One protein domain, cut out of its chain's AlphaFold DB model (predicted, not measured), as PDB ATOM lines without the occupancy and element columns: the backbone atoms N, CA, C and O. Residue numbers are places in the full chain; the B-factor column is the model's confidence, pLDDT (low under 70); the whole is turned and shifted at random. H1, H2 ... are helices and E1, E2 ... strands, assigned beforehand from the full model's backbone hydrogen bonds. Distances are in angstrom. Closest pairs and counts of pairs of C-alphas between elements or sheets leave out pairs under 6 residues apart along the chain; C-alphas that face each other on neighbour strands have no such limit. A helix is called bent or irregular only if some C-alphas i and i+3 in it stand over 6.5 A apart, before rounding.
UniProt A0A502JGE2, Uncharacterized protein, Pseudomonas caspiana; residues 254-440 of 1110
ATOM      1  N   ILE A 254     115.816  91.368 104.098       92.94
ATOM      2  CA  ILE A 254     115.110  90.945 105.320       92.94
ATOM      3  C   ILE A 254     115.605  91.734 106.542       92.94
ATOM      4  O   ILE A 254     114.806  92.086 107.417       92.94
ATOM      5  N   SER A 255     116.895  92.074 106.576       90.31
ATOM      6  CA  SER A 255     117.506  92.909 107.621       90.31
ATOM      7  C   SER A 255     117.143  94.400 107.510       90.31
ATOM      8  O   SER A 255     117.339  95.135 108.471       90.31
ATOM      9  N   GLY A 256     116.554  94.837 106.389       85.88
ATOM     10  CA  GLY A 256     116.064  96.205 106.178       85.88
ATOM     11  C   GLY A 256     116.965  97.108 105.331       85.88
ATOM     12  O   GLY A 256     116.730  98.314 105.289       85.88
ATOM     13  N   HIS A 257     117.978  96.569 104.647       85.88
ATOM     14  CA  HIS A 257     118.822  97.360 103.747       85.88
ATOM     15  C   HIS A 257     118.067  97.714 102.455       85.88
ATOM     16  O   HIS A 257     117.449  96.857 101.826       85.88
ATOM     17  N   THR A 258     118.142  98.979 102.037       72.19
ATOM     18  CA  THR A 258     117.349  99.535 100.922       72.19
ATOM     19  C   THR A 258     118.104  99.655  99.591       72.19
ATOM     20  O   THR A 258     117.485  99.918  98.565       72.19
ATOM     21  N   SER A 259     119.426  99.445  99.574       79.25
ATOM     22  CA  SER A 259     120.285  99.590  98.380       79.25
ATOM     23  C   SER A 259     121.040  98.299  98.020       79.25
ATOM     24  O   SER A 259     122.199  98.334  97.603       79.25
ATOM     25  N   VAL A 260     120.373  97.157  98.183       88.06
ATOM     26  CA  VAL A 260     120.917  95.814  97.924       88.06
ATOM     27  C   VAL A 260     121.227  95.606  96.436       88.06
ATOM     28  O   VAL A 260     120.467  96.039  95.561       88.06
ATOM     29  N   ARG A 261     122.348  94.933  96.142       89.12
ATOM     30  CA  ARG A 261     122.862  94.681  94.783       89.12
ATOM     31  C   ARG A 261     123.305  93.221  94.598       89.12
ATOM     32  O   ARG A 261     123.809  92.605  95.529       89.12
ATOM     33  N   VAL A 262     123.167  92.691  93.380       89.56
ATOM     34  CA  VAL A 262     123.701  91.388  92.933       89.56
ATOM     35  C   VAL A 262     124.344  91.577  91.562       89.56
ATOM     36  O   VAL A 262     123.716  92.144  90.672       89.56
ATOM     37  N   ASP A 263     125.580  91.103  91.380       87.75
ATOM     38  CA  ASP A 263     126.356  91.246  90.134       87.75
ATOM     39  C   ASP A 263     126.334  92.694  89.599       87.75
ATOM     40  O   ASP A 263     125.994  92.973  88.448       87.75
ATOM     41  N   GLY A 264     126.609  93.642  90.502       83.88
ATOM     42  CA  GLY A 264     126.450  95.083  90.289       83.88
ATOM     43  C   GLY A 264     125.000  95.557  90.422       83.88
ATOM     44  O   GLY A 264     124.732  96.442  91.229       83.88
ATOM     45  N   LYS A 265     124.064  94.940  89.697       84.50
ATOM     46  CA  LYS A 265     122.663  95.377  89.525       84.50
ATOM     47  C   LYS A 265     121.906  95.536  90.848       84.50
ATOM     48  O   LYS A 265     121.980  94.667  91.714       84.50
ATOM     49  N   ARG A 266     121.105  96.599  90.989       83.31
ATOM     50  CA  ARG A 266     120.199  96.779  92.142       83.31
ATOM     51  C   ARG A 266     119.063  95.744  92.141       83.31
ATOM     52  O   ARG A 266     118.565  95.351  91.086       83.31
ATOM     53  N   VAL A 267     118.634  95.331  93.333       86.00
ATOM     54  CA  VAL A 267     117.472  94.454  93.536       86.00
ATOM     55  C   VAL A 267     116.203  95.287  93.768       86.00
ATOM     56  O   VAL A 267     116.187  96.177  94.618       86.00
ATOM     57  N   TRP A 268     115.122  94.994  93.038       81.62
ATOM     58  CA  TRP A 268     113.842  95.711  93.117       81.62
ATOM     59  C   TRP A 268     112.708  94.781  93.546       81.62
ATOM     60  O   TRP A 268     112.440  93.788  92.874       81.62
ATOM     61  N   SER A 269     111.999  95.121  94.627       85.06
ATOM     62  CA  SER A 269     110.820  94.364  95.076       85.06
ATOM     63  C   SER A 269     109.571  94.757  94.278       85.06
ATOM     64  O   SER A 269     109.229  95.938  94.188       85.06
ATOM     65  N   ARG A 270     108.877  93.769  93.708       82.50
ATOM     66  CA  ARG A 270     107.681  93.920  92.863       82.50
ATOM     67  C   ARG A 270     106.532  93.038  93.364       82.50
ATOM     68  O   ARG A 270     106.777  91.944  93.875       82.50
ATOM     69  N   SER A 271     105.290  93.476  93.146       82.75
ATOM     70  CA  SER A 271     104.109  92.601  93.221       82.75
ATOM     71  C   SER A 271     103.909  91.852  91.897       82.75
ATOM     72  O   SER A 271     104.364  92.304  90.841       82.75
ATOM     73  N   LEU A 272     103.215  90.712  91.946       86.06
ATOM     74  CA  LEU A 272     102.876  89.901  90.774       86.06
ATOM     75  C   LEU A 272     101.375  90.020  90.443       86.06
ATOM     76  O   LEU A 272     100.529  90.204  91.321       86.06
ATOM     77  N   SER A 273     101.038  89.911  89.162       84.56
ATOM     78  CA  SER A 273      99.670  89.882  88.638       84.56
ATOM     79  C   SER A 273      99.523  88.745  87.623       84.56
ATOM     80  O   SER A 273     100.444  88.480  86.849       84.56
ATOM     81  N   PHE A 274      98.373  88.071  87.652       84.50
ATOM     82  CA  PHE A 274      98.000  86.948  86.784       84.50
ATOM     83  C   PHE A 274      96.649  87.271  86.140       84.50
ATOM     84  O   PHE A 274      95.664  87.475  86.847       84.50
ATOM     85  N   MET A 275      96.575  87.358  84.807       77.75
ATOM     86  CA  MET A 275      95.353  87.749  84.074       77.75
ATOM     87  C   MET A 275      94.714  89.067  84.589       77.75
ATOM     88  O   MET A 275      93.488  89.229  84.608       77.75
ATOM     89  N   GLY A 276      95.555  90.002  85.051       73.12
ATOM     90  CA  GLY A 276      95.164  91.276  85.673       73.12
ATOM     91  C   GLY A 276      94.735  91.189  87.148       73.12
ATOM     92  O   GLY A 276      94.525  92.223  87.781       73.12
ATOM     93  N   MET A 277      94.614  89.988  87.718       84.25
ATOM     94  CA  MET A 277      94.315  89.779  89.138       84.25
ATOM     95  C   MET A 277      95.606  89.890  89.957       84.25
ATOM     96  O   MET A 277      96.594  89.219  89.659       84.25
ATOM     97  N   THR A 278      95.604  90.719  91.005       83.81
ATOM     98  CA  THR A 278      96.737  90.808  91.941       83.81
ATOM     99  C   THR A 278      96.974  89.468  92.631       83.81
ATOM    100  O   THR A 278      96.038  88.892  93.184       83.81
ATOM    101  N   LEU A 279      98.234  89.032  92.667       87.50
ATOM    102  CA  LEU A 279      98.694  87.937  93.511       87.50
ATOM    103  C   LEU A 279      99.359  88.516  94.757       87.50
ATOM    104  O   LEU A 279     100.461  89.061  94.702       87.50
ATOM    105  N   HIS A 280      98.653  88.429  95.878       83.38
ATOM    106  CA  HIS A 280      99.071  89.035  97.136       83.38
ATOM    107  C   HIS A 280      99.999  88.115  97.943       83.38
ATOM    108  O   HIS A 280      99.851  86.894  97.908       83.38
ATOM    109  N   ARG A 281     100.922  88.703  98.719       86.06
ATOM    110  CA  ARG A 281     102.008  88.031  99.479       86.06
ATOM    111  C   ARG A 281     103.115  87.380  98.629       86.06
ATOM    112  O   ARG A 281     104.146  87.023  99.188       86.06
ATOM    113  N   CYS A 282     102.951  87.278  97.312       90.19
ATOM    114  CA  CYS A 282     104.032  86.940  96.384       90.19
ATOM    115  C   CYS A 282     104.951  88.153  96.174       90.19
ATOM    116  O   CYS A 282     104.458  89.265  95.981       90.19
ATOM    117  N   ILE A 283     106.270  87.941  96.163       91.62
ATOM    118  CA  ILE A 283     107.262  89.000  95.913       91.62
ATOM    119  C   ILE A 283     108.166  88.556  94.766       91.62
ATOM    120  O   ILE A 283     108.673  87.435  94.774       91.62
ATOM    121  N   ILE A 284     108.397  89.432  93.792       91.12
ATOM    122  CA  ILE A 284     109.417  89.224  92.760       91.12
ATOM    123  C   ILE A 284     110.548  90.226  92.980       91.12
ATOM    124  O   ILE A 284     110.305  91.429  93.050       91.12
ATOM    125  N   PHE A 285     111.777  89.728  93.078       90.88
ATOM    126  CA  PHE A 285     112.991  90.522  93.218       90.88
ATOM    127  C   PHE A 285     113.679  90.636  91.845       90.88
ATOM    128  O   PHE A 285     114.387  89.725  91.419       90.88
ATOM    129  N   GLU A 286     113.420  91.726  91.120       86.44
ATOM    130  CA  GLU A 286     113.978  92.017  89.785       86.44
ATOM    131  C   GLU A 286     115.422  92.544  89.904       86.44
ATOM    132  O   GLU A 286     115.675  93.464  90.682       86.44
ATOM    133  N   LEU A 287     116.367  92.004  89.118       85.31
ATOM    134  CA  LEU A 287     117.764  92.464  89.086       85.31
ATOM    135  C   LEU A 287     117.981  93.477  87.945       85.31
ATOM    136  O   LEU A 287     118.117  93.094  86.779       85.31
ATOM    137  N   ALA A 288     118.018  94.775  88.262       75.69
ATOM    138  CA  ALA A 288     118.097  95.854  87.269       75.69
ATOM    139  C   ALA A 288     118.769  97.130  87.807       75.69
ATOM    140  O   ALA A 288     118.670  97.450  88.987       75.69
ATOM    141  N   GLU A 289     119.394  97.920  86.932       64.69
ATOM    142  CA  GLU A 289     119.888  99.259  87.290       64.69
ATOM    143  C   GLU A 289     118.828 100.363  87.042       64.69
ATOM    144  O   GLU A 289     117.965 100.237  86.152       64.69
ATOM    145  N   PRO A 290     118.863 101.458  87.824       52.91
ATOM    146  CA  PRO A 290     118.278 102.735  87.431       52.91
ATOM    147  C   PRO A 290     119.156 103.440  86.374       52.91
ATOM    148  O   PRO A 290     120.365 103.232  86.360       52.91
ATOM    149  N   ASP A 291     118.510 104.268  85.544       47.97
ATOM    150  CA  ASP A 291     119.053 105.177  84.504       47.97
ATOM    151  C   ASP A 291     119.162 104.611  83.057       47.97
ATOM    152  O   ASP A 291     119.326 103.410  82.851       47.97
ATOM    153  N   ASP A 292     118.993 105.388  81.971       39.03
ATOM    154  CA  ASP A 292     118.422 106.759  81.856       39.03
ATOM    155  C   ASP A 292     117.431 106.935  80.671       39.03
ATOM    156  O   ASP A 292     117.023 108.040  80.332       39.03
ATOM    157  N   GLN A 293     117.032 105.852  79.985       39.97
ATOM    158  CA  GLN A 293     116.101 105.941  78.833       39.97
ATOM    159  C   GLN A 293     114.875 105.011  78.910       39.97
ATOM    160  O   GLN A 293     113.876 105.264  78.244       39.97
ATOM    161  N   SER A 294     114.868 104.006  79.796       43.41
ATOM    162  CA  SER A 294     113.743 103.057  79.973       43.41
ATOM    163  C   SER A 294     112.568 103.604  80.812       43.41
ATOM    164  O   SER A 294     111.857 102.853  81.484       43.41
ATOM    165  N   LEU A 295     112.362 104.926  80.813       34.53
ATOM    166  CA  LEU A 295     111.329 105.603  81.613       34.53
ATOM    167  C   LEU A 295     109.898 105.222  81.194       34.53
ATOM    168  O   LEU A 295     109.000 105.227  82.034       34.53
ATOM    169  N   LEU A 296     109.693 104.843  79.929       37.53
ATOM    170  CA  LEU A 296     108.420 104.307  79.433       37.53
ATOM    171  C   LEU A 296     108.276 102.807  79.751       37.53
ATOM    172  O   LEU A 296     107.245 102.396  80.284       37.53
ATOM    173  N   ASP A 297     109.325 102.005  79.532       40.59
ATOM    174  CA  ASP A 297     109.313 100.549  79.782       40.59
ATOM    175  C   ASP A 297     109.004 100.194  81.243       40.59
ATOM    176  O   ASP A 297     108.410  99.158  81.530       40.59
ATOM    177  N   LYS A 298     109.419 101.053  82.183       39.44
ATOM    178  CA  LYS A 298     109.240 100.858  83.631       39.44
ATOM    179  C   LYS A 298     107.853 101.292  84.149       39.44
ATOM    180  O   LYS A 298     107.552 101.035  85.314       39.44
ATOM    181  N   LEU A 299     107.009 101.896  83.301       36.69
ATOM    182  CA  LEU A 299     105.589 102.178  83.579       36.69
ATOM    183  C   LEU A 299     104.641 101.105  83.018       36.69
ATOM    184  O   LEU A 299     103.490 101.017  83.454       36.69
ATOM    185  N   TRP A 300     105.105 100.291  82.069       37.97
ATOM    186  CA  TRP A 300     104.350  99.150  81.559       37.97
ATOM    187  C   TRP A 300     104.527  97.942  82.496       37.97
ATOM    188  O   TRP A 300     105.637  97.699  82.979       37.97
ATOM    189  N   PRO A 301     103.481  97.141  82.774       38.75
ATOM    190  CA  PRO A 301     103.667  95.870  83.460       38.75
ATOM    191  C   PRO A 301     104.507  94.949  82.571       38.75
ATOM    192  O   PRO A 301     104.145  94.749  81.411       38.75
ATOM    193  N   ILE A 302     105.606  94.383  83.085       44.78
ATOM    194  CA  ILE A 302     106.472  93.514  82.270       44.78
ATOM    195  C   ILE A 302     105.654  92.304  81.806       44.78
ATOM    196  O   ILE A 302     105.269  91.471  82.622       44.78
ATOM    197  N   VAL A 303     105.390  92.269  80.499       43.25
ATOM    198  CA  VAL A 303     104.775  91.171  79.744       43.25
ATOM    199  C   VAL A 303     105.831  90.135  79.366       43.25
ATOM    200  O   VAL A 303     107.027  90.430  79.361       43.25
ATOM    201  N   ASP A 304     105.378  88.948  78.963       46.66
ATOM    202  CA  ASP A 304     106.197  87.797  78.541       46.66
ATOM    203  C   ASP A 304     106.986  88.014  77.217       46.66
ATOM    204  O   ASP A 304     107.372  87.067  76.536       46.66
ATOM    205  N   THR A 305     107.227  89.269  76.829       40.53
ATOM    206  CA  THR A 305     108.024  89.709  75.669       40.53
ATOM    207  C   THR A 305     109.122  90.716  76.050       40.53
ATOM    208  O   THR A 305     109.856  91.193  75.187       40.53
ATOM    209  N   GLY A 306     109.252  91.060  77.339       44.22
ATOM    210  CA  GLY A 306     110.258  92.005  77.833       44.22
ATOM    211  C   GLY A 306     111.704  91.471  77.805       44.22
ATOM    212  O   GLY A 306     111.932  90.266  77.677       44.22
ATOM    213  N   PRO A 307     112.712  92.352  77.969       47.00
ATOM    214  CA  PRO A 307     114.123  91.963  77.959       47.00
ATOM    215  C   PRO A 307     114.449  90.953  79.069       47.00
ATOM    216  O   PRO A 307     113.958  91.072  80.194       47.00
ATOM    217  N   GLN A 308     115.318  89.981  78.768       56.16
ATOM    218  CA  GLN A 308     115.671  88.902  79.697       56.16
ATOM    219  C   GLN A 308     116.501  89.415  80.885       56.16
ATOM    220  O   GLN A 308     117.729  89.486  80.844       56.16
ATOM    221  N   LYS A 309     115.796  89.792  81.954       68.38
ATOM    222  CA  LYS A 309     116.355  90.151  83.258       68.38
ATOM    223  C   LYS A 309     116.200  88.987  84.229       68.38
ATOM    224  O   LYS A 309     115.098  88.461  84.394       68.38
ATOM    225  N   GLY A 310     117.282  88.681  84.939       82.00
ATOM    226  CA  GLY A 310     117.248  87.775  86.079       82.00
ATOM    227  C   GLY A 310     116.304  88.280  87.172       82.00
ATOM    228  O   GLY A 310     116.268  89.476  87.473       82.00
ATOM    229  N   LEU A 311     115.548  87.364  87.768       90.69
ATOM    230  CA  LEU A 311     114.651  87.635  88.885       90.69
ATOM    231  C   LEU A 311     114.704  86.498  89.902       90.69
ATOM    232  O   LEU A 311     114.884  85.339  89.533       90.69
ATOM    233  N   ILE A 312     114.502  86.815  91.176       95.56
ATOM    234  CA  ILE A 312     114.228  85.809  92.207       95.56
ATOM    235  C   ILE A 312     112.734  85.878  92.516       95.56
ATOM    236  O   ILE A 312     112.236  86.920  92.942       95.56
ATOM    237  N   ALA A 313     112.010  84.786  92.289       95.69
ATOM    238  CA  ALA A 313     110.604  84.692  92.654       95.69
ATOM    239  C   ALA A 313     110.471  84.127  94.072       95.69
ATOM    240  O   ALA A 313     111.056  83.085  94.369       95.69
ATOM    241  N   TYR A 314     109.684  84.794  94.917       95.75
ATOM    242  CA  TYR A 314     109.201  84.276  96.194       95.75
ATOM    243  C   TYR A 314     107.694  84.021  96.101       95.75
ATOM    244  O   TYR A 314     106.881  84.951  96.041       95.75
ATOM    245  N   LEU A 315     107.339  82.738  96.095       93.50
ATOM    246  CA  LEU A 315     105.977  82.236  96.214       93.50
ATOM    247  C   LEU A 315     105.884  81.540  97.580       93.50
ATOM    248  O   LEU A 315     106.391  80.424  97.716       93.50
ATOM    249  N   PRO A 316     105.288  82.174  98.611       89.12
ATOM    250  CA  PRO A 316     105.185  81.574  99.938       89.12
ATOM    251  C   PRO A 316     104.650  80.142  99.857       89.12
ATOM    252  O   PRO A 316     103.669  79.894  99.163       89.12
ATOM    253  N   ASP A 317     105.268  79.206 100.569       84.38
ATOM    254  CA  ASP A 317     104.812  77.813 100.695       84.38
ATOM    255  C   ASP A 317     104.764  76.962  99.406       84.38
ATOM    256  O   ASP A 317     104.171  75.883  99.444       84.38
ATOM    257  N   ASP A 318     105.353  77.397  98.280       89.62
ATOM    258  CA  ASP A 318     105.305  76.641  97.012       89.62
ATOM    259  C   ASP A 318     105.793  75.184  97.165       89.62
ATOM    260  O   ASP A 318     106.864  74.957  97.732       89.62
ATOM    261  N   PRO A 319     105.029  74.181  96.683       82.44
ATOM    262  CA  PRO A 319     105.368  72.771  96.869       82.44
ATOM    263  C   PRO A 319     106.681  72.356  96.197       82.44
ATOM    264  O   PRO A 319     107.293  71.389  96.643       82.44
ATOM    265  N   ASP A 320     107.122  73.064  95.151       84.62
ATOM    266  CA  ASP A 320     108.373  72.762  94.459       84.62
ATOM    267  C   ASP A 320     109.484  73.763  94.810       84.62
ATOM    268  O   ASP A 320     110.606  73.345  95.095       84.62
ATOM    269  N   HIS A 321     109.209  75.073  94.753       88.69
ATOM    270  CA  HIS A 321     110.223  76.139  94.801       88.69
ATOM    271  C   HIS A 321     109.723  77.424  95.504       88.69
ATOM    272  O   HIS A 321     109.398  78.403  94.827       88.69
ATOM    273  N   PRO A 322     109.697  77.477  96.852       91.81
ATOM    274  CA  PRO A 322     109.270  78.671  97.594       91.81
ATOM    275  C   PRO A 322     110.063  79.941  97.256       91.81
ATOM    276  O   PRO A 322     109.499  81.030  97.173       91.81
ATOM    277  N   VAL A 323     111.372  79.792  97.038       97.12
ATOM    278  CA  VAL A 323     112.282  80.802  96.482       97.12
ATOM    279  C   VAL A 323     113.052  80.144  95.338       97.12
ATOM    280  O   VAL A 323     113.554  79.034  95.511       97.12
ATOM    281  N   LYS A 324     113.161  80.808  94.181       97.06
ATOM    282  CA  LYS A 324     114.030  80.368  93.073       97.06
ATOM    283  C   LYS A 324     114.442  81.521  92.161       97.06
ATOM    284  O   LYS A 324     113.646  82.421  91.889       97.06
ATOM    285  N   TYR A 325     115.678  81.470  91.670       96.69
ATOM    286  CA  TYR A 325     116.176  82.350  90.617       96.69
ATOM    287  C   TYR A 325     115.746  81.855  89.227       96.69
ATOM    288  O   TYR A 325     115.855  80.669  88.909       96.69
ATOM    289  N   TYR A 326     115.304  82.785  88.382       93.50
ATOM    290  CA  TYR A 326     114.965  82.564  86.979       93.50
ATOM    291  C   TYR A 326     115.709  83.586  86.105       93.50
ATOM    292  O   TYR A 326     115.767  84.761  86.470       93.50
ATOM    293  N   PRO A 327     116.240  83.193  84.930       87.81
ATOM    294  CA  PRO A 327     116.959  84.109  84.039       87.81
ATOM    295  C   PRO A 327     116.047  85.132  83.334       87.81
ATOM    296  O   PRO A 327     116.542  86.123  82.803       87.81
ATOM    297  N   SER A 328     114.733  84.892  83.305       82.19
ATOM    298  CA  SER A 328     113.730  85.766  82.688       82.19
ATOM    299  C   SER A 328     112.324  85.489  83.233       82.19
ATOM    300  O   SER A 328     112.061  84.421  83.799       82.19
ATOM    301  N   LEU A 329     111.392  86.428  83.015       80.62
ATOM    302  CA  LEU A 329     109.969  86.236  83.331       80.62
ATOM    303  C   LEU A 329     109.376  85.037  82.572       80.62
ATOM    304  O   LEU A 329     108.617  84.262  83.145       80.62
ATOM    305  N   ASN A 330     109.801  84.819  81.328       81.44
ATOM    306  CA  ASN A 330     109.332  83.717  80.487       81.44
ATOM    307  C   ASN A 330     109.728  82.349  81.063       81.44
ATOM    308  O   ASN A 330     108.923  81.419  81.038       81.44
ATOM    309  N   ALA A 331     110.927  82.227  81.644       88.44
ATOM    310  CA  ALA A 331     111.345  81.006  82.336       88.44
ATOM    311  C   ALA A 331     110.484  80.730  83.588       88.44
ATOM    312  O   ALA A 331     110.159  79.578  83.880       88.44
ATOM    313  N   PHE A 332     110.059  81.785  84.291       90.56
ATOM    314  CA  PHE A 332     109.126  81.687  85.416       90.56
ATOM    315  C   PHE A 332     107.695  81.333  84.960       90.56
ATOM    316  O   PHE A 332     107.091  80.424  85.532       90.56
ATOM    317  N   LYS A 333     107.177  81.944  83.880       88.50
ATOM    318  CA  LYS A 333     105.889  81.573  83.258       88.50
ATOM    319  C   LYS A 333     105.877  80.110  82.820       88.50
ATOM    320  O   LYS A 333     104.951  79.382  83.170       88.50
ATOM    321  N   ALA A 334     106.918  79.652  82.122       88.38
ATOM    322  CA  ALA A 334     107.045  78.261  81.691       88.38
ATOM    323  C   ALA A 334     107.039  77.284  82.882       88.38
ATOM    324  O   ALA A 334     106.375  76.244  82.829       88.38
ATOM    325  N   ARG A 335     107.703  77.637  83.996       91.81
ATOM    326  CA  ARG A 335     107.643  76.835  85.224       91.81
ATOM    327  C   ARG A 335     106.232  76.802  85.809       91.81
ATOM    328  O   ARG A 335     105.739  75.706  86.068       91.81
ATOM    329  N   LEU A 336     105.553  77.943  85.918       91.94
ATOM    330  CA  LEU A 336     104.170  78.008  86.401       91.94
ATOM    331  C   LEU A 336     103.199  77.199  85.523       91.94
ATOM    332  O   LEU A 336     102.388  76.453  86.063       91.94
ATOM    333  N   ILE A 337     103.322  77.243  84.188       89.88
ATOM    334  CA  ILE A 337     102.539  76.388  83.270       89.88
ATOM    335  C   ILE A 337     102.752  74.900  83.605       89.88
ATOM    336  O   ILE A 337     101.783  74.157  83.767       89.88
ATOM    337  N   SER A 338     104.007  74.468  83.802       90.19
ATOM    338  CA  SER A 338     104.327  73.077  84.180       90.19
ATOM    339  C   SER A 338     103.750  72.646  85.539       90.19
ATOM    340  O   SER A 338     103.554  71.454  85.782       90.19
ATOM    341  N   GLN A 339     103.484  73.602  86.434       91.38
ATOM    342  CA  GLN A 339     102.891  73.356  87.746       91.38
ATOM    343  C   GLN A 339     101.355  73.341  87.668       91.38
ATOM    344  O   GLN A 339     100.739  72.394  88.153       91.38
ATOM    345  N   PHE A 340     100.729  74.305  86.979       91.06
ATOM    346  CA  PHE A 340      99.273  74.352  86.787       91.06
ATOM    347  C   PHE A 340      98.710  73.151  86.015       91.06
ATOM    348  O   PHE A 340      97.598  72.721  86.326       91.06
ATOM    349  N   SER A 341      99.462  72.593  85.058       88.06
ATOM    350  CA  SER A 341      99.069  71.398  84.289       88.06
ATOM    351  C   SER A 341      99.415  70.059  84.966       88.06
ATOM    352  O   SER A 341      99.183  68.998  84.377       88.06
ATOM    353  N   ARG A 342      99.966  70.052  86.191       86.81
ATOM    354  CA  ARG A 342     100.256  68.809  86.929       86.81
ATOM    355  C   ARG A 342      98.950  68.114  87.325       86.81
ATOM    356  O   ARG A 342      98.173  68.663  88.094       86.81
ATOM    357  N   LYS A 343      98.725  66.895  86.827       79.62
ATOM    358  CA  LYS A 343      97.557  66.079  87.200       79.62
ATOM    359  C   LYS A 343      97.612  65.664  88.674       79.62
ATOM    360  O   LYS A 343      98.674  65.282  89.166       79.62
ATOM    361  N   ASN A 344      96.452  65.678  89.323       73.69
ATOM    362  CA  ASN A 344      96.276  65.276  90.719       73.69
ATOM    363  C   ASN A 344      96.514  63.765  90.860       73.69
ATOM    364  O   ASN A 344      96.074  62.978  90.015       73.69
ATOM    365  N   GLN A 345      97.233  63.346  91.901       60.00
ATOM    366  CA  GLN A 345      97.624  61.942  92.071       60.00
ATOM    367  C   GLN A 345      96.487  61.104  92.676       60.00
ATOM    368  O   GLN A 345      95.747  61.567  93.537       60.00
ATOM    369  N   GLY A 346      96.334  59.857  92.212       55.59
ATOM    370  CA  GLY A 346      95.394  58.867  92.768       55.59
ATOM    371  C   GLY A 346      93.892  59.152  92.596       55.59
ATOM    372  O   GLY A 346      93.072  58.303  92.939       55.59
ATOM    373  N   ALA A 347      93.500  60.310  92.062       50.44
ATOM    374  CA  ALA A 347      92.112  60.755  92.057       50.44
ATOM    375  C   ALA A 347      91.367  60.418  90.750       50.44
ATOM    376  O   ALA A 347      91.717  60.902  89.673       50.44
ATOM    377  N   SER A 348      90.255  59.677  90.853       44.38
ATOM    378  CA  SER A 348      89.266  59.530  89.768       44.38
ATOM    379  C   SER A 348      88.387  60.790  89.673       44.38
ATOM    380  O   SER A 348      87.195  60.786  89.979       44.38
ATOM    381  N   GLN A 349      89.016  61.921  89.351       54.53
ATOM    382  CA  GLN A 349      88.363  63.227  89.273       54.53
ATOM    383  C   GLN A 349      87.767  63.502  87.890       54.53
ATOM    384  O   GLN A 349      88.166  62.937  86.869       54.53
ATOM    385  N   SER A 350      86.790  64.409  87.851       58.28
ATOM    386  CA  SER A 350      86.235  64.897  86.594       58.28
ATOM    387  C   SER A 350      87.322  65.613  85.782       58.28
ATOM    388  O   SER A 350      88.148  66.331  86.335       58.28
ATOM    389  N   SER A 351      87.272  65.501  84.449       64.00
ATOM    390  CA  SER A 351      88.175  66.201  83.504       64.00
ATOM    391  C   SER A 351      88.151  67.746  83.586       64.00
ATOM    392  O   SER A 351      88.736  68.416  82.739       64.00
ATOM    393  N   GLU A 352      87.431  68.302  84.550       68.44
ATOM    394  CA  GLU A 352      87.125  69.714  84.765       68.44
ATOM    395  C   GLU A 352      87.696  70.227  86.097       68.44
ATOM    396  O   GLU A 352      87.990  71.415  86.211       68.44
ATOM    397  N   ALA A 353      87.910  69.332  87.073       75.19
ATOM    398  CA  ALA A 353      88.394  69.669  88.406       75.19
ATOM    399  C   ALA A 353      89.733  70.439  88.359       75.19
ATOM    400  O   ALA A 353      90.629  70.044  87.603       75.19
ATOM    401  N   PRO A 354      89.899  71.511  89.160       83.50
ATOM    402  CA  PRO A 354      91.172  72.213  89.279       83.50
ATOM    403  C   PRO A 354      92.296  71.313  89.791       83.50
ATOM    404  O   PRO A 354      92.076  70.422  90.619       83.50
ATOM    405  N   THR A 355      93.523  71.576  89.343       85.31
ATOM    406  CA  THR A 355      94.689  70.850  89.854       85.31
ATOM    407  C   THR A 355      95.048  71.278  91.279       85.31
ATOM    408  O   THR A 355      94.734  72.389  91.709       85.31
ATOM    409  N   ASP A 356      95.750  70.421  92.021       83.94
ATOM    410  CA  ASP A 356      96.211  70.699  93.385       83.94
ATOM    411  C   ASP A 356      97.047  71.989  93.435       83.94
ATOM    412  O   ASP A 356      96.920  72.781  94.369       83.94
ATOM    413  N   TYR A 357      97.822  72.263  92.376       87.81
ATOM    414  CA  TYR A 357      98.579  73.506  92.236       87.81
ATOM    415  C   TYR A 357      97.691  74.726  91.916       87.81
ATOM    416  O   TYR A 357      97.914  75.797  92.479       87.81
ATOM    417  N   GLN A 358      96.644  74.593  91.088       89.69
ATOM    418  CA  GLN A 358      95.651  75.667  90.892       89.69
ATOM    419  C   GLN A 358      94.928  76.002  92.211       89.69
ATOM    420  O   GLN A 358      94.801  77.170  92.585       89.69
ATOM    421  N   ASN A 359      94.511  74.978  92.964       85.56
ATOM    422  CA  ASN A 359      93.890  75.135  94.281       85.56
ATOM    423  C   ASN A 359      94.838  75.836  95.267       85.56
ATOM    424  O   ASN A 359      94.461  76.839  95.879       85.56
ATOM    425  N   PHE A 360      96.089  75.372  95.357       85.62
ATOM    426  CA  PHE A 360      97.166  75.991  96.137       85.62
ATOM    427  C   PHE A 360      97.373  77.475  95.792       85.62
ATOM    428  O   PHE A 360      97.486  78.306  96.692       85.62
ATOM    429  N   PHE A 361      97.419  77.822  94.507       89.44
ATOM    430  CA  PHE A 361      97.760  79.166  94.037       89.44
ATOM    431  C   PHE A 361      96.585  80.153  94.175       89.44
ATOM    432  O   PHE A 361      96.792  81.352  94.372       89.44
ATOM    433  N   SER A 362      95.342  79.655  94.183       87.19
ATOM    434  CA  SER A 362      94.129  80.469  94.375       87.19
ATOM    435  C   SER A 362      94.115  81.289  95.680       87.19
ATOM    436  O   SER A 362      93.456  82.327  95.742       87.19
ATOM    437  N   ARG A 363      94.888  80.900  96.710       84.00
ATOM    438  CA  ARG A 363      95.025  81.639  97.988       84.00
ATOM    439  C   ARG A 363      95.839  82.940  97.899       84.00
ATOM    440  O   ARG A 363      95.920  83.674  98.887       84.00
ATOM    441  N   PHE A 364      96.445  83.219  96.745       87.50
ATOM    442  CA  PHE A 364      97.042  84.517  96.415       87.50
ATOM    443  C   PHE A 364      96.049  85.447  95.694       87.50
ATOM    444  O   PHE A 364      96.248  86.662  95.684       87.50
ATOM    445  N   VAL A 365      94.973  84.886  95.130       87.38
ATOM    446  CA  VAL A 365      93.902  85.597  94.418       87.38
ATOM    447  C   VAL A 365      92.794  85.991  95.403       87.38
ATOM    448  O   VAL A 365      92.353  85.173  96.224       87.38
ATOM    449  N   LYS A 366      92.321  87.240  95.298       84.56
ATOM    450  CA  LYS A 366      91.157  87.754  96.043       84.56
ATOM    451  C   LYS A 366      89.940  86.869  95.802       84.56
ATOM    452  O   LYS A 366      89.697  86.468  94.665       84.56
ATOM    453  N   HIS A 367      89.148  86.601  96.833       81.19
ATOM    454  CA  HIS A 367      88.047  85.640  96.770       81.19
ATOM    455  C   HIS A 367      87.080  85.921  95.607       81.19
ATOM    456  O   HIS A 367      86.834  85.026  94.799       81.19
ATOM    457  N   LYS A 368      86.628  87.175  95.447       78.06
ATOM    458  CA  LYS A 368      85.719  87.574  94.356       78.06
ATOM    459  C   LYS A 368      86.247  87.285  92.940       78.06
ATOM    460  O   LYS A 368      85.460  87.088  92.023       78.06
ATOM    461  N   ASP A 369      87.567  87.257  92.761       80.44
ATOM    462  CA  ASP A 369      88.216  87.087  91.460       80.44
ATOM    463  C   ASP A 369      88.516  85.596  91.166       80.44
ATOM    464  O   ASP A 369      88.858  85.228  90.038       80.44
ATOM    465  N   ARG A 370      88.334  84.690  92.147       79.94
ATOM    466  CA  ARG A 370      88.638  83.251  92.002       79.94
ATOM    467  C   ARG A 370      87.783  82.543  90.956       79.94
ATOM    468  O   ARG A 370      88.277  81.624  90.306       79.94
ATOM    469  N   ALA A 371      86.544  82.987  90.746       75.88
ATOM    470  CA  ALA A 371      85.672  82.415  89.721       75.88
ATOM    471  C   ALA A 371      86.272  82.576  88.305       75.88
ATOM    472  O   ALA A 371      86.354  81.624  87.521       75.88
ATOM    473  N   LYS A 372      86.808  83.772  88.027       79.00
ATOM    474  CA  LYS A 372      87.559  84.104  86.809       79.00
ATOM    475  C   LYS A 372      88.892  83.350  86.739       79.00
ATOM    476  O   LYS A 372      89.248  82.854  85.671       79.00
ATOM    477  N   TYR A 373      89.608  83.231  87.862       86.31
ATOM    478  CA  TYR A 373      90.860  82.471  87.956       86.31
ATOM    479  C   TYR A 373      90.686  81.005  87.544       86.31
ATOM    480  O   TYR A 373      91.308  80.588  86.568       86.31
ATOM    481  N   PHE A 374      89.804  80.239  88.196       84.69
ATOM    482  CA  PHE A 374      89.597  78.829  87.844       84.69
ATOM    483  C   PHE A 374      89.028  78.666  86.426       84.69
ATOM    484  O   PHE A 374      89.503  77.818  85.672       84.69
ATOM    485  N   THR A 375      88.116  79.553  86.002       80.06
ATOM    486  CA  THR A 375      87.614  79.574  84.617       80.06
ATOM    487  C   THR A 375      88.742  79.702  83.589       80.06
ATOM    488  O   THR A 375      88.676  79.040  82.552       80.06
ATOM    489  N   SER A 376      89.799  80.477  83.866       84.19
ATOM    490  CA  SER A 376      90.907  80.692  82.920       84.19
ATOM    491  C   SER A 376      91.668  79.411  82.537       84.19
ATOM    492  O   SER A 376      92.182  79.334  81.418       84.19
ATOM    493  N   PHE A 377      91.652  78.379  83.390       86.81
ATOM    494  CA  PHE A 377      92.243  77.061  83.118       86.81
ATOM    495  C   PHE A 377      91.314  76.107  82.357       86.81
ATOM    496  O   PHE A 377      91.743  75.016  82.000       86.81
ATOM    497  N   THR A 378      90.063  76.491  82.078       84.12
ATOM    498  CA  THR A 378      89.054  75.602  81.472       84.12
ATOM    499  C   THR A 378      88.596  76.041  80.080       84.12
ATOM    500  O   THR A 378      88.698  77.210  79.709       84.12
ATOM    501  N   GLU A 379      88.082  75.091  79.301       81.94
ATOM    502  CA  GLU A 379      87.542  75.280  77.950       81.94
ATOM    503  C   GLU A 379      86.293  74.411  77.713       81.94
ATOM    504  O   GLU A 379      86.153  73.350  78.321       81.94
ATOM    505  N   LEU A 380      85.383  74.843  76.830       79.06
ATOM    506  CA  LEU A 380      84.136  74.133  76.502       79.06
ATOM    507  C   LEU A 380      84.311  73.189  75.302       79.06
ATOM    508  O   LEU A 380      84.326  73.623  74.145       79.06
ATOM    509  N   VAL A 381      84.356  71.883  75.565       74.94
ATOM    510  CA  VAL A 381      84.403  70.836  74.532       74.94
ATOM    511  C   VAL A 381      83.021  70.242  74.242       74.94
ATOM    512  O   VAL A 381      82.180  70.187  75.140       74.94
ATOM    513  N   PRO A 382      82.760  69.763  73.011       67.06
ATOM    514  CA  PRO A 382      81.622  68.889  72.747       67.06
ATOM    515  C   PRO A 382      81.757  67.587  73.547       67.06
ATOM    516  O   PRO A 382      82.858  67.055  73.692       67.06
ATOM    517  N   ARG A 383      80.633  67.044  74.016       54.78
ATOM    518  CA  ARG A 383      80.535  65.656  74.469       54.78
ATOM    519  C   ARG A 383      79.549  64.929  73.570       54.78
ATOM    520  O   ARG A 383      78.355  65.211  73.611       54.78
ATOM    521  N   GLU A 384      80.057  64.007  72.765       47.56
ATOM    522  CA  GLU A 384      79.235  63.191  71.877       47.56
ATOM    523  C   GLU A 384      78.380  62.209  72.691       47.56
ATOM    524  O   GLU A 384      78.894  61.377  73.440       47.56
ATOM    525  N   PHE A 385      77.063  62.316  72.532       50.19
ATOM    526  CA  PHE A 385      76.115  61.228  72.750       50.19
ATOM    527  C   PHE A 385      75.382  60.963  71.422       50.19
ATOM    528  O   PHE A 385      75.344  61.854  70.572       50.19
ATOM    529  N   PRO A 386      74.762  59.783  71.230       43.34
ATOM    530  CA  PRO A 386      74.109  59.438  69.961       43.34
ATOM    531  C   PRO A 386      72.971  60.381  69.538       43.34
ATOM    532  O   PRO A 386      72.655  60.456  68.355       43.34
ATOM    533  N   GLU A 387      72.354  61.088  70.493       37.84
ATOM    534  CA  GLU A 387      71.144  61.889  70.256       37.84
ATOM    535  C   GLU A 387      71.265  63.363  70.673       37.84
ATOM    536  O   GLU A 387      70.460  64.161  70.212       37.84
ATOM    537  N   HIS A 388      72.266  63.748  71.478       40.41
ATOM    538  CA  HIS A 388      72.531  65.133  71.905       40.41
ATOM    539  C   HIS A 388      74.047  65.392  72.048       40.41
ATOM    540  O   HIS A 388      74.836  64.457  72.163       40.41
ATOM    541  N   THR A 389      74.487  66.653  72.078       40.56
ATOM    542  CA  THR A 389      75.920  67.015  72.095       40.56
ATOM    543  C   THR A 389      76.210  68.115  73.114       40.56
ATOM    544  O   THR A 389      76.686  69.205  72.789       40.56
ATOM    545  N   MET A 390      75.907  67.827  74.380       50.66
ATOM    546  CA  MET A 390      76.118  68.763  75.484       50.66
ATOM    547  C   MET A 390      77.562  69.282  75.487       50.66
ATOM    548  O   MET A 390      78.509  68.495  75.439       50.66
ATOM    549  N   THR A 391      77.749  70.600  75.585       56.19
ATOM    550  CA  THR A 391      79.088  71.127  75.874       56.19
ATOM    551  C   THR A 391      79.437  70.829  77.326       56.19
ATOM    552  O   THR A 391      78.636  71.058  78.229       56.19
ATOM    553  N   LYS A 392      80.633  70.291  77.553       67.62
ATOM    554  CA  LYS A 392      81.194  70.078  78.886       67.62
ATOM    555  C   LYS A 392      82.463  70.911  79.007       67.62
ATOM    556  O   LYS A 392      83.252  70.957  78.061       67.62
ATOM    557  N   ARG A 393      82.710  71.535  80.158       73.44
ATOM    558  CA  ARG A 393      84.040  72.080  80.431       73.44
ATOM    559  C   ARG A 393      85.057  70.953  80.642       73.44
ATOM    560  O   ARG A 393      84.746  69.869  81.146       73.44
ATOM    561  N   ARG A 394      86.301  71.230  80.265       80.81
ATOM    562  CA  ARG A 394      87.486  70.482  80.690       80.81
ATOM    563  C   ARG A 394      88.620  71.440  81.038       80.81
ATOM    564  O   ARG A 394      88.615  72.582  80.586       80.81
ATOM    565  N   GLN A 395      89.597  70.961  81.793       84.44
ATOM    566  CA  GLN A 395      90.899  71.609  81.938       84.44
ATOM    567  C   GLN A 395      91.592  71.710  80.567       84.44
ATOM    568  O   GLN A 395      91.612  70.739  79.803       84.44
ATOM    569  N   LYS A 396      92.156  72.880  80.257       83.38
ATOM    570  CA  LYS A 396      92.988  73.125  79.072       83.38
ATOM    571  C   LYS A 396      94.251  72.273  79.145       83.38
ATOM    572  O   LYS A 396      94.850  72.135  80.208       83.38
ATOM    573  N   GLN A 397      94.704  71.764  78.001       75.81
ATOM    574  CA  GLN A 397      95.981  71.044  77.921       75.81
ATOM    575  C   GLN A 397      97.174  71.997  78.121       75.81
ATOM    576  O   GLN A 397      98.126  71.672  78.830       75.81
ATOM    577  N   THR A 398      97.074  73.204  77.560       75.00
ATOM    578  CA  THR A 398      98.055  74.291  77.655       75.00
ATOM    579  C   THR A 398      97.377  75.574  78.160       75.00
ATOM    580  O   THR A 398      96.761  76.307  77.386       75.00
ATOM    581  N   PRO A 399      97.439  75.869  79.471       78.44
ATOM    582  CA  PRO A 399      96.950  77.135  80.005       78.44
ATOM    583  C   PRO A 399      97.871  78.294  79.592       78.44
ATOM    584  O   PRO A 399      98.959  78.431  80.144       78.44
ATOM    585  N   ASP A 400      97.436  79.148  78.659       72.44
ATOM    586  CA  ASP A 400      98.032  80.483  78.508       72.44
ATOM    587  C   ASP A 400      97.405  81.467  79.503       72.44
ATOM    588  O   ASP A 400      96.197  81.446  79.772       72.44
ATOM    589  N   PHE A 401      98.257  82.326  80.052       79.44
ATOM    590  CA  PHE A 401      97.908  83.388  80.977       79.44
ATOM    591  C   PHE A 401      98.943  84.510  80.944       79.44
ATOM    592  O   PHE A 401     100.145  84.287  80.832       79.44
ATOM    593  N   LEU A 402      98.456  85.735  81.107       76.50
ATOM    594  CA  LEU A 402      99.274  86.934  81.215       76.50
ATOM    595  C   LEU A 402      99.898  87.031  82.617       76.50
ATOM    596  O   LEU A 402      99.155  87.189  83.592       76.50
ATOM    597  N   LEU A 403     101.231  86.992  82.718       80.12
ATOM    598  CA  LEU A 403     101.957  87.431  83.916       80.12
ATOM    599  C   LEU A 403     102.385  88.894  83.796       80.12
ATOM    600  O   LEU A 403     102.635  89.402  82.707       80.12
ATOM    601  N   GLN A 404     102.446  89.577  84.939       75.94
ATOM    602  CA  GLN A 404     102.782  90.996  85.020       75.94
ATOM    603  C   GLN A 404     103.517  91.321  86.321       75.94
ATOM    604  O   GLN A 404     102.970  91.110  87.407       75.94
ATOM    605  N   LEU A 405     104.711  91.911  86.223       77.50
ATOM    606  CA  LEU A 405     105.356  92.567  87.368       77.50
ATOM    607  C   LEU A 405     104.790  93.979  87.551       77.50
ATOM    608  O   LEU A 405     104.561  94.688  86.571       77.50
ATOM    609  N   ARG A 406     104.576  94.399  88.802       71.44
ATOM    610  CA  ARG A 406     104.074  95.738  89.148       71.44
ATOM    611  C   ARG A 406     104.796  96.297  90.374       71.44
ATOM    612  O   ARG A 406     105.431  95.562  91.130       71.44
ATOM    613  N   VAL A 407     104.681  97.604  90.589       66.75
ATOM    614  CA  VAL A 407     105.202  98.289  91.785       66.75
ATOM    615  C   VAL A 407     104.574  97.685  93.059       66.75
ATOM    616  O   VAL A 407     103.455  97.165  93.025       66.75
ATOM    617  N   LEU A 408     105.317  97.706  94.167       67.75
ATOM    618  CA  LEU A 408     104.898  97.248  95.501       67.75
ATOM    619  C   LEU A 408     104.840  98.440  96.485       67.75
ATOM    620  O   LEU A 408     105.145  98.270  97.653       67.75
ATOM    621  N   ASP A 409     104.518  99.652  96.019       58.09
ATOM    622  CA  ASP A 409     104.598 100.888  96.818       58.09
ATOM    623  C   ASP A 409     103.200 101.461  97.137       58.09
ATOM    624  O   ASP A 409     102.416 101.695  96.210       58.09
ATOM    625  N   PRO A 410     102.866 101.742  98.414       46.12
ATOM    626  CA  PRO A 410     101.646 102.451  98.787       46.12
ATOM    627  C   PRO A 410     101.599 103.941  98.396       46.12
ATOM    628  O   PRO A 410     100.535 104.539  98.562       46.12
ATOM    629  N   SER A 411     102.698 104.567  97.957       44.53
ATOM    630  CA  SER A 411     102.718 105.995  97.594       44.53
ATOM    631  C   SER A 411     102.107 106.292  96.215       44.53
ATOM    632  O   SER A 411     101.603 107.390  95.984       44.53
ATOM    633  N   GLY A 412     102.130 105.310  95.305       43.41
ATOM    634  CA  GLY A 412     101.767 105.478  93.895       43.41
ATOM    635  C   GLY A 412     102.906 105.982  92.993       43.41
ATOM    636  O   GLY A 412     102.750 105.958  91.772       43.41
ATOM    637  N   ASP A 413     104.047 106.381  93.560       46.16
ATOM    638  CA  ASP A 413     105.283 106.669  92.827       46.16
ATOM    639  C   ASP A 413     105.972 105.348  92.403       46.16
ATOM    640  O   ASP A 413     106.282 104.512  93.251       46.16
ATOM    641  N   PRO A 414     106.253 105.109  91.107       44.97
ATOM    642  CA  PRO A 414     106.999 103.926  90.671       44.97
ATOM    643  C   PRO A 414     108.460 103.866  91.150       44.97
ATOM    644  O   PRO A 414     109.097 102.819  90.998       44.97
ATOM    645  N   TRP A 415     109.001 104.975  91.667       44.19
ATOM    646  CA  TRP A 415     110.436 105.200  91.876       44.19
ATOM    647  C   TRP A 415     110.837 105.363  93.344       44.19
ATOM    648  O   TRP A 415     112.023 105.255  93.673       44.19
ATOM    649  N   HIS A 416     109.879 105.585  94.243       50.16
ATOM    650  CA  HIS A 416     110.151 105.716  95.666       50.16
ATOM    651  C   HIS A 416     110.562 104.349  96.241       50.16
ATOM    652  O   HIS A 416     109.755 103.434  96.324       50.16
ATOM    653  N   GLN A 417     111.828 104.177  96.639       50.59
ATOM    654  CA  GLN A 417     112.313 102.942  97.292       50.59
ATOM    655  C   GLN A 417     112.367 103.034  98.829       50.59
ATOM    656  O   GLN A 417     112.772 102.079  99.484       50.59
ATOM    657  N   ALA A 418     111.974 104.166  99.422       54.38
ATOM    658  CA  ALA A 418     112.037 104.386 100.871       54.38
ATOM    659  C   ALA A 418     110.787 103.895 101.636       54.38
ATOM    660  O   ALA A 418     110.585 104.264 102.793       54.38
ATOM    661  N   PHE A 419     109.955 103.046 101.019       63.38
ATOM    662  CA  PHE A 419     108.849 102.372 101.699       63.38
ATOM    663  C   PHE A 419     109.300 101.044 102.321       63.38
ATOM    664  O   PHE A 419     110.096 100.294 101.758       63.38
ATOM    665  N   ASP A 420     108.736 100.712 103.481       79.12
ATOM    666  CA  ASP A 420     108.899  99.387 104.073       79.12
ATOM    667  C   ASP A 420     108.014  98.365 103.336       79.12
ATOM    668  O   ASP A 420     106.777  98.417 103.408       79.12
ATOM    669  N   ILE A 421     108.649  97.408 102.645       84.62
ATOM    670  CA  ILE A 421     107.961  96.300 101.961       84.62
ATOM    671  C   ILE A 421     107.082  95.500 102.935       84.62
ATOM    672  O   ILE A 421     106.009  95.028 102.561       84.62
ATOM    673  N   TRP A 422     107.487  95.390 104.204       88.44
ATOM    674  CA  TRP A 422     106.833  94.545 105.198       88.44
ATOM    675  C   TRP A 422     105.548  95.195 105.737       88.44
ATOM    676  O   TRP A 422     104.484  94.571 105.720       88.44
ATOM    677  N   THR A 423     105.596  96.481 106.102       84.75
ATOM    678  CA  THR A 423     104.409  97.304 106.407       84.75
ATOM    679  C   THR A 423     103.466  97.420 105.205       84.75
ATOM    680  O   THR A 423     102.248  97.480 105.388       84.75
ATOM    681  N   THR A 424     103.987  97.419 103.975       85.25
ATOM    682  CA  THR A 424     103.150  97.444 102.766       85.25
ATOM    683  C   THR A 424     102.372  96.144 102.585       85.25
ATOM    684  O   THR A 424     101.148  96.183 102.454       85.25
ATOM    685  N   LEU A 425     103.045  94.994 102.669       87.12
ATOM    686  CA  LEU A 425     102.399  93.679 102.596       87.12
ATOM    687  C   LEU A 425     101.365  93.486 103.715       87.12
ATOM    688  O   LEU A 425     100.288  92.945 103.463       87.12
ATOM    689  N   PHE A 426     101.637  93.989 104.925       89.31
ATOM    690  CA  PHE A 426     100.655  94.000 106.013       89.31
ATOM    691  C   PHE A 426      99.432  94.875 105.693       89.31
ATOM    692  O   PHE A 426      98.298  94.471 105.949       89.31
ATOM    693  N   ARG A 427      99.634  96.059 105.094       86.56
ATOM    694  CA  ARG A 427      98.543  96.956 104.680       86.56
ATOM    695  C   ARG A 427      97.653  96.310 103.618       86.56
ATOM    696  O   ARG A 427      96.431  96.387 103.737       86.56
ATOM    697  N   GLU A 428      98.245  95.655 102.616       85.06
ATOM    698  CA  GLU A 428      97.487  94.892 101.617       85.06
ATOM    699  C   GLU A 428      96.702  93.746 102.260       85.06
ATOM    700  O   GLU A 428      95.498  93.646 102.041       85.06
ATOM    701  N   TYR A 429      97.349  92.930 103.097       86.69
ATOM    702  CA  TYR A 429      96.719  91.814 103.806       86.69
ATOM    703  C   TYR A 429      95.536  92.273 104.677       86.69
ATOM    704  O   TYR A 429      94.449  91.698 104.598       86.69
ATOM    705  N   LYS A 430      95.699  93.367 105.437       87.12
ATOM    706  CA  LYS A 430      94.620  93.977 106.230       87.12
ATOM    707  C   LYS A 430      93.452  94.437 105.346       87.12
ATOM    708  O   LYS A 430      92.295  94.198 105.689       87.12
ATOM    709  N   ALA A 431      93.727  95.072 104.205       84.25
ATOM    710  CA  ALA A 431      92.687  95.512 103.273       84.25
ATOM    711  C   ALA A 431      91.969  94.327 102.595       84.25
ATOM    712  O   ALA A 431      90.742  94.325 102.491       84.25
ATOM    713  N   GLN A 432      92.715  93.299 102.179       83.81
ATOM    714  CA  GLN A 432      92.161  92.065 101.623       83.81
ATOM    715  C   GLN A 432      91.244  91.345 102.602       83.81
ATOM    716  O   GLN A 432      90.186  90.894 102.186       83.81
ATOM    717  N   LEU A 433      91.631  91.227 103.877       86.06
ATOM    718  CA  LEU A 433      90.897  90.431 104.860       86.06
ATOM    719  C   LEU A 433      89.418  90.842 104.947       86.06
ATOM    720  O   LEU A 433      88.540  89.980 104.922       86.06
ATOM    721  N   LEU A 434      89.130  92.148 104.967       86.81
ATOM    722  CA  LEU A 434      87.746  92.624 104.932       86.81
ATOM    723  C   LEU A 434      87.093  92.461 103.555       86.81
ATOM    724  O   LEU A 434      85.921  92.107 103.515       86.81
ATOM    725  N   LEU A 435      87.803  92.678 102.443       84.94
ATOM    726  CA  LEU A 435      87.235  92.524 101.093       84.94
ATOM    727  C   LEU A 435      86.864  91.066 100.775       84.94
ATOM    728  O   LEU A 435      85.755  90.789 100.318       84.94
ATOM    729  N   ASP A 436      87.759  90.126 101.072       84.44
ATOM    730  CA  ASP A 436      87.523  88.697 100.890       84.44
ATOM    731  C   ASP A 436      86.385  88.229 101.803       84.44
ATOM    732  O   ASP A 436      85.511  87.497 101.336       84.44
ATOM    733  N   ALA A 437      86.321  88.714 103.050       85.44
ATOM    734  CA  ALA A 437      85.199  88.450 103.946       85.44
ATOM    735  C   ALA A 437      83.872  89.034 103.443       85.44
ATOM    736  O   ALA A 437      82.858  88.347 103.503       85.44
ATOM    737  N   ARG A 438      83.874  90.250 102.883       86.19
ATOM    738  CA  ARG A 438      82.682  90.907 102.314       86.19
ATOM    739  C   ARG A 438      82.146  90.171 101.079       86.19
ATOM    740  O   ARG A 438      80.954  90.200 100.822       86.19
ATOM    741  N   SER A 439      83.014  89.458 100.355       80.00
ATOM    742  CA  SER A 439      82.637  88.620  99.201       80.00
ATOM    743  C   SER A 439      82.300  87.152  99.527       80.00
ATOM    744  O   SER A 439      81.940  86.406  98.620       80.00
ATOM    745  N   GLN A 440      82.444  86.724 100.788       80.38
ATOM    746  CA  GLN A 440      82.046  85.391 101.288       80.38
ATOM    747  C   GLN A 440      80.846  85.463 102.239       80.38
ATOM    748  O   GLN A 440      80.088  84.507 102.343       80.38
TER     749      GLN A 440
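What this domain is: This is residues 254 to 440 of the 1110 residues of an uncharacterized protein of Pseudomonas caspiana (UniProt A0A502JGE2). A strongly twisted, curled sheet of five strands makes the body, with the long helix H4 running along E2 and H1 packed on one face. The helical hairpin H2 and H3 sits by the first residues of E2, and beyond it the two-stranded hairpin E5 and E6 makes a thin arm at the far end of the long axis. The printed part has 187 residues, in the order E1 E2 E3 E4 H1 H2 H3 E5 E6 E7 H4; the large sheet runs E4 E3 E2 E1 E7, all antiparallel. The class is mixed, helices and strands, with 93 residues, under half, in named elements. The whole is only just compact, close to loose, with a radius of gyration of the C-alphas of 19.1 A and spans of 67 by 37 by 32 A.

Where its parts are: E1, residues 265 to 274, begins at C-alpha (122.663, 95.377, 89.525), spans 26.2 A and bends by 56 degrees at residue 269. E2, residues 277 to 287, spans 23.6 A and bends by 91 degrees at residue 281. E3 is residues 311 to 314, E4 323 to 326, E7 403 to 407. H1 is residues 329 to 340, 16.4 A; H2 356 to 364; H3 367 to 376, only just irregular, with C-alphas 368 and 371 6.9 A apart. E5 is residues 378 to 382, E6 391 to 395. H4, residues 421 to 438, spans 25.9 A and ends at C-alpha (82.682, 90.907, 102.314).

How they stand to each other: E1 to E4 form a meander, each strand the antiparallel neighbour of the one before. Within hydrogen-bond range are N 270 and O 284 of the neighbours E1 and E2, 2.8 A apart, N 312 and O 285 of E3 and E2, 2.9 A, N 326 and O 311 of E4 and E3, 2.8 A, and N 271 and O 406 of E1 and E7, 2.9 A. H1 on one face gives two layers, a helix layer and the sheet. H4 is over E2, along the strands at 1 degrees on the local plane, 8.6 A in height over the sheet; their closest C-alphas, of Leu 425 and Arg 281, are 6.5 A apart. H2 stands up from the sheet over E2. H2 and H3 only just touch, with 3 pairs of C-alphas within 8 A, closest Ser 362 and Arg 370, 6.6 A. In the hairpin E5 and E6, N 379 and O 394 are 2.9 A apart. Every O i to N i+4 pair is within range in H1; H2 has 3 of 5, H3 4 of 6, H4 13 of 14.

The domain as a whole: The C-alphas farthest apart, of His 257 and Glu 387, are 68.2 A apart. The printed part has no cut. The links E2 to E3, H1 to H2 and E7 to H4 are long; residues 291 to 296 stand free. Mean pLDDT of the printed part is 74.9; residues 289 to 309, 345 to 352, 382 to 392 and 407 to 419 are under 70.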